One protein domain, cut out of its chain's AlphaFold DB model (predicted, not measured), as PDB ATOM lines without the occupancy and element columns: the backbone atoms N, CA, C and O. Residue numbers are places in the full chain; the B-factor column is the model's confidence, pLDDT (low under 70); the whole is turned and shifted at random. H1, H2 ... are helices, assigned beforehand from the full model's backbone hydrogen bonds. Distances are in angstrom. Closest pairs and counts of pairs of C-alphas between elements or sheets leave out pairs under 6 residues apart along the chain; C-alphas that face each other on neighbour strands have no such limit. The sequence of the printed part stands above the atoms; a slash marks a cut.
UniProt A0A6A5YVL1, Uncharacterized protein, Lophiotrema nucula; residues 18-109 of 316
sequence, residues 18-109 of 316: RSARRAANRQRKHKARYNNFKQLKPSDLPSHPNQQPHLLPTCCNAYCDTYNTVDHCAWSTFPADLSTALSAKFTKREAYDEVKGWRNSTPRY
ATOM      1  N   ARG A  18       1.900  18.938  75.874       84.19
ATOM      2  CA  ARG A  18       2.237  19.905  74.814       84.19
ATOM      3  C   ARG A  18       3.742  19.932  74.544       84.19
ATOM      4  O   ARG A  18       4.141  19.982  73.380       84.19
ATOM      5  N   SER A  19       4.573  19.886  75.582       76.00
ATOM      6  CA  SER A  19       6.033  19.822  75.473       76.00
ATOM      7  C   SER A  19       6.489  18.486  74.896       76.00
ATOM      8  O   SER A  19       7.305  18.513  73.973       76.00
ATOM      9  N   ALA A  20       5.869  17.370  75.296       74.56
ATOM     10  CA  ALA A  20       6.088  16.062  74.673       74.56
ATOM     11  C   ALA A  20       5.790  16.097  73.162       74.56
ATOM     12  O   ALA A  20       6.630  15.734  72.338       74.56
ATOM     13  N   ARG A  21       4.636  16.654  72.759       81.06
ATOM     14  CA  ARG A  21       4.277  16.792  71.334       81.06
ATOM     15  C   ARG A  21       5.245  17.696  70.563       81.06
ATOM     16  O   ARG A  21       5.581  17.403  69.415       81.06
ATOM     17  N   ARG A  22       5.714  18.796  71.167       85.56
ATOM     18  CA  ARG A  22       6.729  19.679  70.557       85.56
ATOM     19  C   ARG A  22       8.079  18.975  70.408       85.56
ATOM     20  O   ARG A  22       8.741  19.181  69.393       85.56
ATOM     21  N   ALA A  23       8.489  18.174  71.387       78.38
ATOM     22  CA  ALA A  23       9.715  17.384  71.326       78.38
ATOM     23  C   ALA A  23       9.631  16.305  70.238       78.38
ATOM     24  O   ALA A  23      10.489  16.278  69.359       78.38
ATOM     25  N   ALA A  24       8.538  15.539  70.188       78.62
ATOM     26  CA  ALA A  24       8.290  14.551  69.138       78.62
ATOM     27  C   ALA A  24       8.306  15.177  67.730       78.62
ATOM     28  O   ALA A  24       8.941  14.658  66.814       78.62
ATOM     29  N   ASN A  25       7.678  16.346  67.549       77.25
ATOM     30  CA  ASN A  25       7.735  17.073  66.276       77.25
ATOM     31  C   ASN A  25       9.158  17.529  65.916       77.25
ATOM     32  O   ASN A  25       9.530  17.482  64.742       77.25
ATOM     33  N   ARG A  26       9.962  17.965  66.897       78.56
ATOM     34  CA  ARG A  26      11.376  18.316  66.679       78.56
ATOM     35  C   ARG A  26      12.194  17.093  66.280       78.56
ATOM     36  O   ARG A  26      12.899  17.167  65.279       78.56
ATOM     37  N   GLN A  27      12.035  15.970  66.976       74.81
ATOM     38  CA  GLN A  27      12.696  14.709  66.637       74.81
ATOM     39  C   GLN A  27      12.288  14.200  65.254       74.81
ATOM     40  O   GLN A  27      13.148  13.799  64.482       74.81
ATOM     41  N   ARG A  28      11.003  14.280  64.885       75.50
ATOM     42  CA  ARG A  28      10.536  13.903  63.541       75.50
ATOM     43  C   ARG A  28      11.178  14.768  62.458       75.50
ATOM     44  O   ARG A  28      11.658  14.232  61.465       75.50
ATOM     45  N   LYS A  29      11.219  16.093  62.653       74.06
ATOM     46  CA  LYS A  29      11.901  17.020  61.733       74.06
ATOM     47  C   LYS A  29      13.399  16.733  61.652       74.06
ATOM     48  O   LYS A  29      13.964  16.781  60.567       74.06
ATOM     49  N   HIS A  30      14.028  16.423  62.782       69.56
ATOM     50  CA  HIS A  30      15.436  16.051  62.845       69.56
ATOM     51  C   HIS A  30      15.685  14.746  62.084       69.56
ATOM     52  O   HIS A  30      16.456  14.737  61.138       69.56
ATOM     53  N   LYS A  31      14.952  13.673  62.389       70.00
ATOM     54  CA  LYS A  31      15.052  12.378  61.703       70.00
ATOM     55  C   LYS A  31      14.814  12.493  60.195       70.00
ATOM     56  O   LYS A  31      15.523  11.847  59.440       70.00
ATOM     57  N   ALA A  32      13.875  13.335  59.757       65.62
ATOM     58  CA  ALA A  32      13.676  13.617  58.335       65.62
ATOM     59  C   ALA A  32      14.925  14.246  57.697       65.62
ATOM     60  O   ALA A  32      15.395  13.749  56.686       65.62
ATOM     61  N   ARG A  33      15.529  15.260  58.339       65.75
ATOM     62  CA  ARG A  33      16.804  15.839  57.875       65.75
ATOM     63  C   ARG A  33      17.918  14.789  57.810       65.75
ATOM     64  O   ARG A  33      18.645  14.759  56.833       65.75
ATOM     65  N   TYR A  34      18.025  13.920  58.818       64.56
ATOM     66  CA  TYR A  34      19.047  12.864  58.881       64.56
ATOM     67  C   TYR A  34      18.832  11.736  57.874       64.56
ATOM     68  O   TYR A  34      19.802  11.174  57.381       64.56
ATOM     69  N   ASN A  35      17.584  11.405  57.549       64.12
ATOM     70  CA  ASN A  35      17.293  10.410  56.524       64.12
ATOM     71  C   ASN A  35      17.773  10.864  55.141       64.12
ATOM     72  O   ASN A  35      18.229  10.018  54.383       64.12
ATOM     73  N   ASN A  36      17.754  12.165  54.841       61.56
ATOM     74  CA  ASN A  36      18.281  12.668  53.570       61.56
ATOM     75  C   ASN A  36      19.809  12.505  53.502       61.56
ATOM     76  O   ASN A  36      20.354  12.192  52.452       61.56
ATOM     77  N   PHE A  37      20.503  12.581  54.643       62.31
ATOM     78  CA  PHE A  37      21.930  12.257  54.724       62.31
ATOM     79  C   PHE A  37      22.239  10.756  54.617       62.31
ATOM     80  O   PHE A  37      23.405  10.420  54.472       62.31
ATOM     81  N   LYS A  38      21.254   9.843  54.684       60.19
ATOM     82  CA  LYS A  38      21.516   8.399  54.496       60.19
ATOM     83  C   LYS A  38      21.818   8.027  53.045       60.19
ATOM     84  O   LYS A  38      22.330   6.936  52.815       60.19
ATOM     85  N   GLN A  39      21.444   8.879  52.090       65.81
ATOM     86  CA  GLN A  39      21.728   8.657  50.670       65.81
ATOM     87  C   GLN A  39      23.165   9.052  50.314       65.81
ATOM     88  O   GLN A  39      23.767   8.412  49.459       65.81
ATOM     89  N   LEU A  40      23.739  10.028  51.028       68.81
ATOM     90  CA  LEU A  40      25.175  10.281  50.995       68.81
ATOM     91  C   LEU A  40      25.899   9.230  51.834       68.81
ATOM     92  O   LEU A  40      25.532   8.961  52.984       68.81
ATOM     93  N   LYS A  41      26.963   8.645  51.289       77.88
ATOM     94  CA  LYS A  41      27.823   7.779  52.092       77.88
ATOM     95  C   LYS A  41      28.588   8.657  53.086       77.88
ATOM     96  O   LYS A  41      28.916   9.804  52.779       77.88
ATOM     97  N   PRO A  42      28.958   8.135  54.267       79.25
ATOM     98  CA  PRO A  42      29.837   8.860  55.181       79.25
ATOM     99  C   PRO A  42      31.138   9.328  54.514       79.25
ATOM    100  O   PRO A  42      31.650  10.378  54.882       79.25
ATOM    101  N   SER A  43      31.626   8.589  53.508       83.62
ATOM    102  CA  SER A  43      32.789   8.938  52.683       83.62
ATOM    103  C   SER A  43      32.609  10.176  51.810       83.62
ATOM    104  O   SER A  43      33.600  10.703  51.325       83.62
ATOM    105  N   ASP A  44      31.385  10.634  51.588       76.00
ATOM    106  CA  ASP A  44      31.100  11.763  50.695       76.00
ATOM    107  C   ASP A  44      31.063  13.078  51.495       76.00
ATOM    108  O   ASP A  44      31.186  14.180  50.956       76.00
ATOM    109  N   LEU A  45      30.948  12.970  52.824       82.56
ATOM    110  CA  LEU A  45      30.868  14.112  53.717       82.56
ATOM    111  C   LEU A  45      32.240  14.784  53.900       82.56
ATOM    112  O   LEU A  45      33.238  14.101  54.147       82.56
ATOM    113  N   PRO A  46      32.291  16.129  53.953       80.50
ATOM    114  CA  PRO A  46      33.535  16.879  54.171       80.50
ATOM    115  C   PRO A  46      34.210  16.603  55.522       80.50
ATOM    116  O   PRO A  46      35.338  17.022  55.761       80.50
ATOM    117  N   SER A  47      33.493  15.977  56.457       79.19
ATOM    118  CA  SER A  47      34.018  15.576  57.761       79.19
ATOM    119  C   SER A  47      34.819  14.273  57.723       79.19
ATOM    120  O   SER A  47      35.440  13.934  58.726       79.19
ATOM    121  N   HIS A  48      34.778  13.520  56.621       85.25
ATOM    122  CA  HIS A  48      35.442  12.226  56.524       85.25
ATOM    123  C   HIS A  48      36.902  12.388  56.064       85.25
ATOM    124  O   HIS A  48      37.151  13.094  55.086       85.25
ATOM    125  N   PRO A  49      37.883  11.732  56.717       87.38
ATOM    126  CA  PRO A  49      39.300  11.879  56.366       87.38
ATOM    127  C   PRO A  49      39.608  11.395  54.942       87.38
ATOM    128  O   PRO A  49      40.428  11.986  54.246       87.38
ATOM    129  N   ASN A  50      38.889  10.368  54.484       89.56
ATOM    130  CA  ASN A  50      38.999   9.817  53.136       89.56
ATOM    131  C   ASN A  50      37.800  10.255  52.292       89.56
ATOM    132  O   ASN A  50      37.018   9.408  51.861       89.56
ATOM    133  N   GLN A  51      37.585  11.568  52.160       86.25
ATOM    134  CA  GLN A  51      36.497  12.070  51.327       86.25
ATOM    135  C   GLN A  51      36.757  11.711  49.860       86.25
ATOM    136  O   GLN A  51      37.799  12.097  49.315       86.25
ATOM    137  N   GLN A  52      35.831  10.978  49.239       85.06
ATOM    138  CA  GLN A  52      35.925  10.639  47.819       85.06
ATOM    139  C   GLN A  52      35.682  11.901  46.977       85.06
ATOM    140  O   GLN A  52      34.776  12.674  47.291       85.06
ATOM    141  N   PRO A  53      36.503  12.174  45.949       87.19
ATOM    142  CA  PRO A  53      36.212  13.247  45.014       87.19
ATOM    143  C   PRO A  53      35.055  12.829  44.097       87.19
ATOM    144  O   PRO A  53      34.982  11.686  43.649       87.19
ATOM    145  N   HIS A  54      34.160  13.765  43.810       85.19
ATOM    146  CA  HIS A  54      33.038  13.572  42.901       85.19
ATOM    147  C   HIS A  54      33.406  14.138  41.537       85.19
ATOM    148  O   HIS A  54      34.039  15.192  41.448       85.19
ATOM    149  N   LEU A  55      33.029  13.423  40.482       89.56
ATOM    150  CA  LEU A  55      33.209  13.905  39.122       89.56
ATOM    151  C   LEU A  55      32.169  14.984  38.839       89.56
ATOM    152  O   LEU A  55      30.995  14.836  39.177       89.56
ATOM    153  N   LEU A  56      32.616  16.058  38.209       89.38
ATOM    154  CA  LEU A  56      31.800  17.189  37.821       89.38
ATOM    155  C   LEU A  56      31.545  17.126  36.315       89.38
ATOM    156  O   LEU A  56      32.501  16.963  35.550       89.38
ATOM    157  N   PRO A  57      30.284  17.241  35.873       90.25
ATOM    158  CA  PRO A  57      29.992  17.314  34.455       90.25
ATOM    159  C   PRO A  57      30.429  18.680  33.913       90.25
ATOM    160  O   PRO A  57      30.402  19.686  34.624       90.25
ATOM    161  N   THR A  58      30.819  18.717  32.644       92.25
ATOM    162  CA  THR A  58      31.205  19.943  31.936       92.25
ATOM    163  C   THR A  58      30.233  20.227  30.801       92.25
ATOM    164  O   THR A  58      29.695  19.297  30.194       92.25
ATOM    165  N   CYS A  59      30.010  21.501  30.486       92.31
ATOM    166  CA  CYS A  59      29.199  21.884  29.330       92.31
ATOM    167  C   CYS A  59      29.820  21.349  28.026       92.31
ATOM    168  O   CYS A  59      30.981  21.642  27.735       92.31
ATOM    169  N   CYS A  60      29.054  20.586  27.236       88.88
ATOM    170  CA  CYS A  60      29.511  20.048  25.949       88.88
ATOM    171  C   CYS A  60      29.142  20.923  24.745       88.88
ATOM    172  O   CYS A  60      29.629  20.676  23.643       88.88
ATOM    173  N   ASN A  61      28.297  21.943  24.926       90.19
ATOM    174  CA  ASN A  61      27.888  22.803  23.824       90.19
ATOM    175  C   ASN A  61      28.990  23.820  23.490       90.19
ATOM    176  O   ASN A  61      29.218  24.758  24.251       90.19
ATOM    177  N   ALA A  62      29.624  23.658  22.327       90.94
ATOM    178  CA  ALA A  62      30.686  24.533  21.828       90.94
ATOM    179  C   ALA A  62      30.251  25.995  21.607       90.94
ATOM    180  O   ALA A  62      31.101  26.880  21.567       90.94
ATOM    181  N   TYR A  63      28.947  26.252  21.475       92.88
ATOM    182  CA  TYR A  63      28.379  27.596  21.321       92.88
ATOM    183  C   TYR A  63      27.955  28.230  22.650       92.88
ATOM    184  O   TYR A  63      27.426  29.339  22.662       92.88
ATOM    185  N   CYS A  64      28.130  27.529  23.770       92.38
ATOM    186  CA  CYS A  64      27.818  28.055  25.089       92.38
ATOM    187  C   CYS A  64      29.045  28.764  25.675       92.38
ATOM    188  O   CYS A  64      30.142  28.211  25.656       92.38
ATOM    189  N   ASP A  65      28.857  29.943  26.272       94.00
ATOM    190  CA  ASP A  65      29.937  30.695  26.934       94.00
ATOM    191  C   ASP A  65      30.620  29.898  28.062       94.00
ATOM    192  O   ASP A  65      31.766  30.165  28.422       94.00
ATOM    193  N   THR A  66      29.928  28.894  28.609       92.12
ATOM    194  CA  THR A  66      30.426  27.988  29.648       92.12
ATOM    195  C   THR A  66      31.012  26.688  29.088       92.12
ATOM    196  O   THR A  66      31.172  25.719  29.828       92.12
ATOM    197  N   TYR A  67      31.331  26.615  27.790       92.38
ATOM    198  CA  TYR A  67      31.919  25.421  27.175       92.38
ATOM    199  C   TYR A  67      33.155  24.931  27.945       92.38
ATOM    200  O   TYR A  67      34.063  25.705  28.254       92.38
ATOM    201  N   ASN A  68      33.188  23.632  28.262       86.62
ATOM    202  CA  ASN A  68      34.205  22.991  29.106       86.62
ATOM    203  C   ASN A  68      34.344  23.550  30.538       86.62
ATOM    204  O   ASN A  68      35.292  23.187  31.238       86.62
ATOM    205  N   THR A  69      33.417  24.385  31.017       89.94
ATOM    206  CA  THR A  69      33.342  24.758  32.435       89.94
ATOM    207  C   THR A  69      32.346  23.868  33.182       89.94
ATOM    208  O   THR A  69      31.537  23.151  32.587       89.94
ATOM    209  N   VAL A  70      32.455  23.882  34.513       86.88
ATOM    210  CA  VAL A  70      31.612  23.113  35.452       86.88
ATOM    211  C   VAL A  70      30.254  23.789  35.684       86.88
ATOM    212  O   VAL A  70      29.385  23.249  36.366       86.88
ATOM    213  N   ASP A  71      30.051  24.984  35.132       81.69
ATOM    214  CA  ASP A  71      28.817  25.723  35.347       81.69
ATOM    215  C   ASP A  71      27.643  24.931  34.768       81.69
ATOM    216  O   ASP A  71      27.691  24.466  33.626       81.69
ATOM    217  N   HIS A  72      26.605  24.743  35.588       71.38
ATOM    218  CA  HIS A  72      25.448  23.902  35.292       71.38
ATOM    219  C   HIS A  72      24.682  24.403  34.055       71.38
ATOM    220  O   HIS A  72      23.692  25.124  34.159       71.38
ATOM    221  N   CYS A  73      25.147  24.005  32.876       83.69
ATOM    222  CA  CYS A  73      24.448  24.148  31.612       83.69
ATOM    223  C   CYS A  73      23.472  22.977  31.429       83.69
ATOM    224  O   CYS A  73      23.734  21.857  31.880       83.69
ATOM    225  N   ALA A  74      22.362  23.223  30.723       81.44
ATOM    226  CA  ALA A  74      21.391  22.187  30.362       81.44
ATOM    227  C   ALA A  74      22.024  21.043  29.546       81.44
ATOM    228  O   ALA A  74      21.540  19.917  29.588       81.44
ATOM    229  N   TRP A  75      23.134  21.318  28.854       81.75
ATOM    230  CA  TRP A  75      23.911  20.348  28.083       81.75
ATOM    231  C   TRP A  75      25.244  20.045  28.766       81.75
ATOM    232  O   TRP A  75      26.320  20.338  28.244       81.75
ATOM    233  N   SER A  76      25.172  19.504  29.977       89.44
ATOM    234  CA  SER A  76      26.350  19.053  30.715       89.44
ATOM    235  C   SER A  76      26.551  17.545  30.532       89.44
ATOM    236  O   SER A  76      25.599  16.767  30.517       89.44
ATOM    237  N   THR A  77      27.802  17.132  30.327       90.69
ATOM    238  CA  THR A  77      28.185  15.734  30.069       90.69
ATOM    239  C   THR A  77      29.465  15.399  30.822       90.69
ATOM    240  O   THR A  77      30.235  16.292  31.183       90.69
ATOM    241  N   PHE A  78      29.710  14.112  31.054       90.44
ATOM    242  CA  PHE A  78      31.019  13.648  31.507       90.44
ATOM    243  C   PHE A  78      31.908  13.355  30.293       90.44
ATOM    244  O   PHE A  78      31.411  12.819  29.297       90.44
ATOM    245  N   PRO A  79      33.214  13.671  30.350       86.62
ATOM    246  CA  PRO A  79      34.126  13.293  29.282       86.62
ATOM    247  C   PRO A  79      34.186  11.767  29.150       86.62
ATOM    248  O   PRO A  79      34.028  11.037  30.127       86.62
ATOM    249  N   ALA A  80      34.433  11.290  27.927       84.06
ATOM    250  CA  ALA A  80      34.496   9.858  27.630       84.06
ATOM    251  C   ALA A  80      35.570   9.134  28.463       84.06
ATOM    252  O   ALA A  80      35.373   7.994  28.878       84.06
ATOM    253  N   ASP A  81      36.684   9.816  28.740       87.56
ATOM    254  CA  ASP A  81      37.696   9.355  29.681       87.56
ATOM    255  C   ASP A  81      37.474  10.000  31.055       87.56
ATOM    256  O   ASP A  81      37.806  11.168  31.279       87.56
ATOM    257  N   LEU A  82      36.948   9.219  32.000       84.44
ATOM    258  CA  LEU A  82      36.690   9.667  33.371       84.44
ATOM    259  C   LEU A  82      37.965  10.077  34.122       84.44
ATOM    260  O   LEU A  82      37.865  10.783  35.123       84.44
ATOM    261  N   SER A  83      39.157   9.686  33.655       89.81
ATOM    262  CA  SER A  83      40.420  10.148  34.246       89.81
ATOM    263  C   SER A  83      40.695  11.631  33.968       89.81
ATOM    264  O   SER A  83      41.426  12.274  34.719       89.81
ATOM    265  N   THR A  84      40.067  12.180  32.923       87.88
ATOM    266  CA  THR A  84      40.143  13.602  32.552       87.88
ATOM    267  C   THR A  84      39.000  14.433  33.129       87.88
ATOM    268  O   THR A  84      39.028  15.661  33.039       87.88
ATOM    269  N   ALA A  85      37.999  13.785  33.735       89.94
ATOM    270  CA  ALA A  85      36.876  14.476  34.342       89.94
ATOM    271  C   ALA A  85      37.347  15.348  35.509       89.94
ATOM    272  O   ALA A  85      38.125  14.925  36.369       89.94
ATOM    273  N   LEU A  86      36.842  16.580  35.548       90.56
ATOM    274  CA  LEU A  86      37.098  17.471  36.666       90.56
ATOM    275  C   LEU A  86      36.517  16.843  37.926       90.56
ATOM    276  O   LEU A  86      35.366  16.418  37.952       90.56
ATOM    277  N   SER A  87      37.329  16.772  38.974       91.75
ATOM    278  CA  SER A  87      36.918  16.189  40.243       91.75
ATOM    279  C   SER A  87      36.937  17.255  41.330       91.75
ATOM    280  O   SER A  87      37.943  17.951  41.484       91.75
ATOM    281  N   ALA A  88      35.859  17.366  42.101       89.44
ATOM    282  CA  ALA A  88      35.793  18.237  43.268       89.44
ATOM    283  C   ALA A  88      35.333  17.464  44.500       89.44
ATOM    284  O   ALA A  88      34.609  16.474  44.428       89.44
ATOM    285  N   LYS A  89      35.768  17.931  45.666       89.56
ATOM    286  CA  LYS A  89      35.233  17.464  46.943       89.56
ATOM    287  C   LYS A  89      34.052  18.342  47.301       89.56
ATOM    288  O   LYS A  89      34.178  19.563  47.212       89.56
ATOM    289  N   PHE A  90      32.957  17.745  47.764       83.31
ATOM    290  CA  PHE A  90      31.842  18.543  48.248       83.31
ATOM    291  C   PHE A  90      32.302  19.470  49.358       83.31
ATOM    292  O   PHE A  90      32.943  19.050  50.330       83.31
ATOM    293  N   THR A  91      31.917  20.732  49.250       86.00
ATOM    294  CA  THR A  91      31.916  21.631  50.391       86.00
ATOM    295  C   THR A  91      30.764  21.272  51.330       86.00
ATOM    296  O   THR A  91      29.771  20.646  50.955       86.00
ATOM    297  N   LYS A  92      30.849  21.719  52.590       79.62
ATOM    298  CA  LYS A  92      29.753  21.540  53.565       79.62
ATOM    299  C   LYS A  92      28.429  22.135  53.086       79.62
ATOM    300  O   LYS A  92      27.376  21.662  53.504       79.62
ATOM    301  N   ARG A  93      28.489  23.189  52.268       81.75
ATOM    302  CA  ARG A  93      27.307  23.866  51.737       81.75
ATOM    303  C   ARG A  93      26.717  23.102  50.557       81.75
ATOM    304  O   ARG A  93      25.522  22.853  50.577       81.75
ATOM    305  N   GLU A  94      27.545  22.654  49.619       80.94
ATOM    306  CA  GLU A  94      27.095  21.850  48.475       80.94
ATOM    307  C   GLU A  94      26.502  20.517  48.921       80.94
ATOM    308  O   GLU A  94      25.378  20.222  48.546       80.94
ATOM    309  N   ALA A  95      27.166  19.780  49.823       79.88
ATOM    310  CA  ALA A  95      26.609  18.537  50.364       79.88
ATOM    311  C   ALA A  95      25.238  18.763  51.029       79.88
ATOM    312  O   ALA A  95      24.367  17.900  51.008       79.88
ATOM    313  N   TYR A  96      25.026  19.931  51.641       78.25
ATOM    314  CA  TYR A  96      23.744  20.284  52.242       78.25
ATOM    315  C   TYR A  96      22.679  20.660  51.204       78.25
ATOM    316  O   TYR A  96      21.517  20.275  51.361       78.25
ATOM    317  N   ASP A  97      23.054  21.420  50.177       79.75
ATOM    318  CA  ASP A  97      22.149  21.856  49.114       79.75
ATOM    319  C   ASP A  97      21.768  20.689  48.193       79.75
ATOM    320  O   ASP A  97      20.604  20.564  47.815       79.75
ATOM    321  N   GLU A  98      22.685  19.755  47.952       74.44
ATOM    322  CA  GLU A  98      22.410  18.503  47.259       74.44
ATOM    323  C   GLU A  98      21.427  17.652  48.072       74.44
ATOM    324  O   GLU A  98      20.332  17.369  47.604       74.44
ATOM    325  N   VAL A  99      21.689  17.394  49.355       70.69
ATOM    326  CA  VAL A  99      20.755  16.672  50.252       70.69
ATOM    327  C   VAL A  99      19.366  17.326  50.348       70.69
ATOM    328  O   VAL A  99      18.375  16.659  50.656       70.69
ATOM    329  N   LYS A 100      19.267  18.638  50.114       70.75
ATOM    330  CA  LYS A 100      17.984  19.347  49.994       70.75
ATOM    331  C   LYS A 100      17.313  19.151  48.637       70.75
ATOM    332  O   LYS A 100      16.085  19.072  48.602       70.75
ATOM    333  N   GLY A 101      18.099  19.161  47.561       66.38
ATOM    334  CA  GLY A 101      17.653  18.948  46.185       66.38
ATOM    335  C   GLY A 101      17.137  17.530  45.959       66.38
ATOM    336  O   GLY A 101      16.153  17.347  45.245       66.38
ATOM    337  N   TRP A 102      17.704  16.552  46.674       58.28
ATOM    338  CA  TRP A 102      17.124  15.225  46.847       58.28
ATOM    339  C   TRP A 102      15.854  15.365  47.690       58.28
ATOM    340  O   TRP A 102      15.836  15.186  48.914       58.28
ATOM    341  N   ARG A 103      14.754  15.750  47.030       55.06
ATOM    342  CA  ARG A 103      13.422  15.671  47.620       55.06
ATOM    343  C   ARG A 103      13.284  14.259  48.142       55.06
ATOM    344  O   ARG A 103      13.511  13.315  47.393       55.06
ATOM    345  N   ASN A 104      12.964  14.157  49.437       51.38
ATOM    346  CA  ASN A 104      12.687  12.904  50.128       51.38
ATOM    347  C   ASN A 104      11.974  12.004  49.123       51.38
ATOM    348  O   ASN A 104      10.840  12.348  48.784       51.38
ATOM    349  N   SER A 105      12.643  10.955  48.614       47.19
ATOM    350  CA  SER A 105      12.019   9.924  47.779       47.19
ATOM    351  C   SER A 105      10.675   9.688  48.428       47.19
ATOM    352  O   SER A 105      10.697   9.327  49.612       47.19
ATOM    353  N   THR A 106       9.608  10.134  47.754       45.47
ATOM    354  CA  THR A 106       8.286  10.509  48.294       45.47
ATOM    355  C   THR A 106       8.088  10.057  49.732       45.47
ATOM    356  O   THR A 106       8.234   8.849  49.946       45.47
ATOM    357  N   PRO A 107       7.720  10.912  50.719       47.19
ATOM    358  CA  PRO A 107       7.328  10.385  52.023       47.19
ATOM    359  C   PRO A 107       6.360   9.259  51.719       47.19
ATOM    360  O   PRO A 107       5.321   9.565  51.136       47.19
ATOM    361  N   ARG A 108       6.753   7.988  51.969       44.31
ATOM    362  CA  ARG A 108       5.882   6.842  51.699       44.31
ATOM    363  C   ARG A 108       4.590   7.302  52.299       44.31
ATOM    364  O   ARG A 108       4.580   7.611  53.499       44.31
ATOM    365  N   TYR A 109       3.593   7.527  51.449       43.41
ATOM    366  CA  TYR A 109       2.306   7.978  51.901       43.41
ATOM    367  C   TYR A 109       1.858   6.801  52.754       43.41
ATOM    368  O   TYR A 109       1.285   5.835  52.268       43.41
TER     369      TYR A 109
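What this domain is: This is residues 18 to 109 of the 316 residues of an uncharacterized protein of Lophiotrema nucula (UniProt A0A6A5YVL1). Little regular structure is present: the whole is elongated, with a long helix, H1, whose residues 18 to 31 stick out at one end of a body made mostly of looping chain. Residues 37 to 91 loop out toward the other end and return to a short second helix, H2, near the end of H1. The printed part has 92 residues with two named helices, H1 then H2, and no named strand; the class is all helix, with 29 residues in named elements. It is only just loose, close to extended, with a radius of gyration of the C-alphas of 18.0 A and spans of 60 by 31 by 21 A.

Where its parts are: H1, residues 18 to 36, begins at C-alpha 18 (2.237, 19.905, 74.814) and is 27.6 A long. H2, residues 92 to 101, is 14.4 A long and ends at C-alpha 101 (17.653, 18.948, 46.185).

How they stand to each other: H1 and H2 are close but not clearly touching; their closest C-alphas, of Asn 36 and Val 99, are 5.8 A apart. Their lines are about perpendicular, at 81 degrees. Residues 54 to 55 pair with residues 87 to 88, antiparallel. In H1 and H2 every O i to N i+4 pair is within hydrogen-bond range.

The domain as a whole: The two C-alphas farthest apart, of Arg 18 and Ala 62, are 60.3 A apart. The printed part has no cut, and the link from H1 to H2 is long, 55 residues. The pLDDT is under 70 at residue 30, residues 32 to 40 and residues 101 to 109.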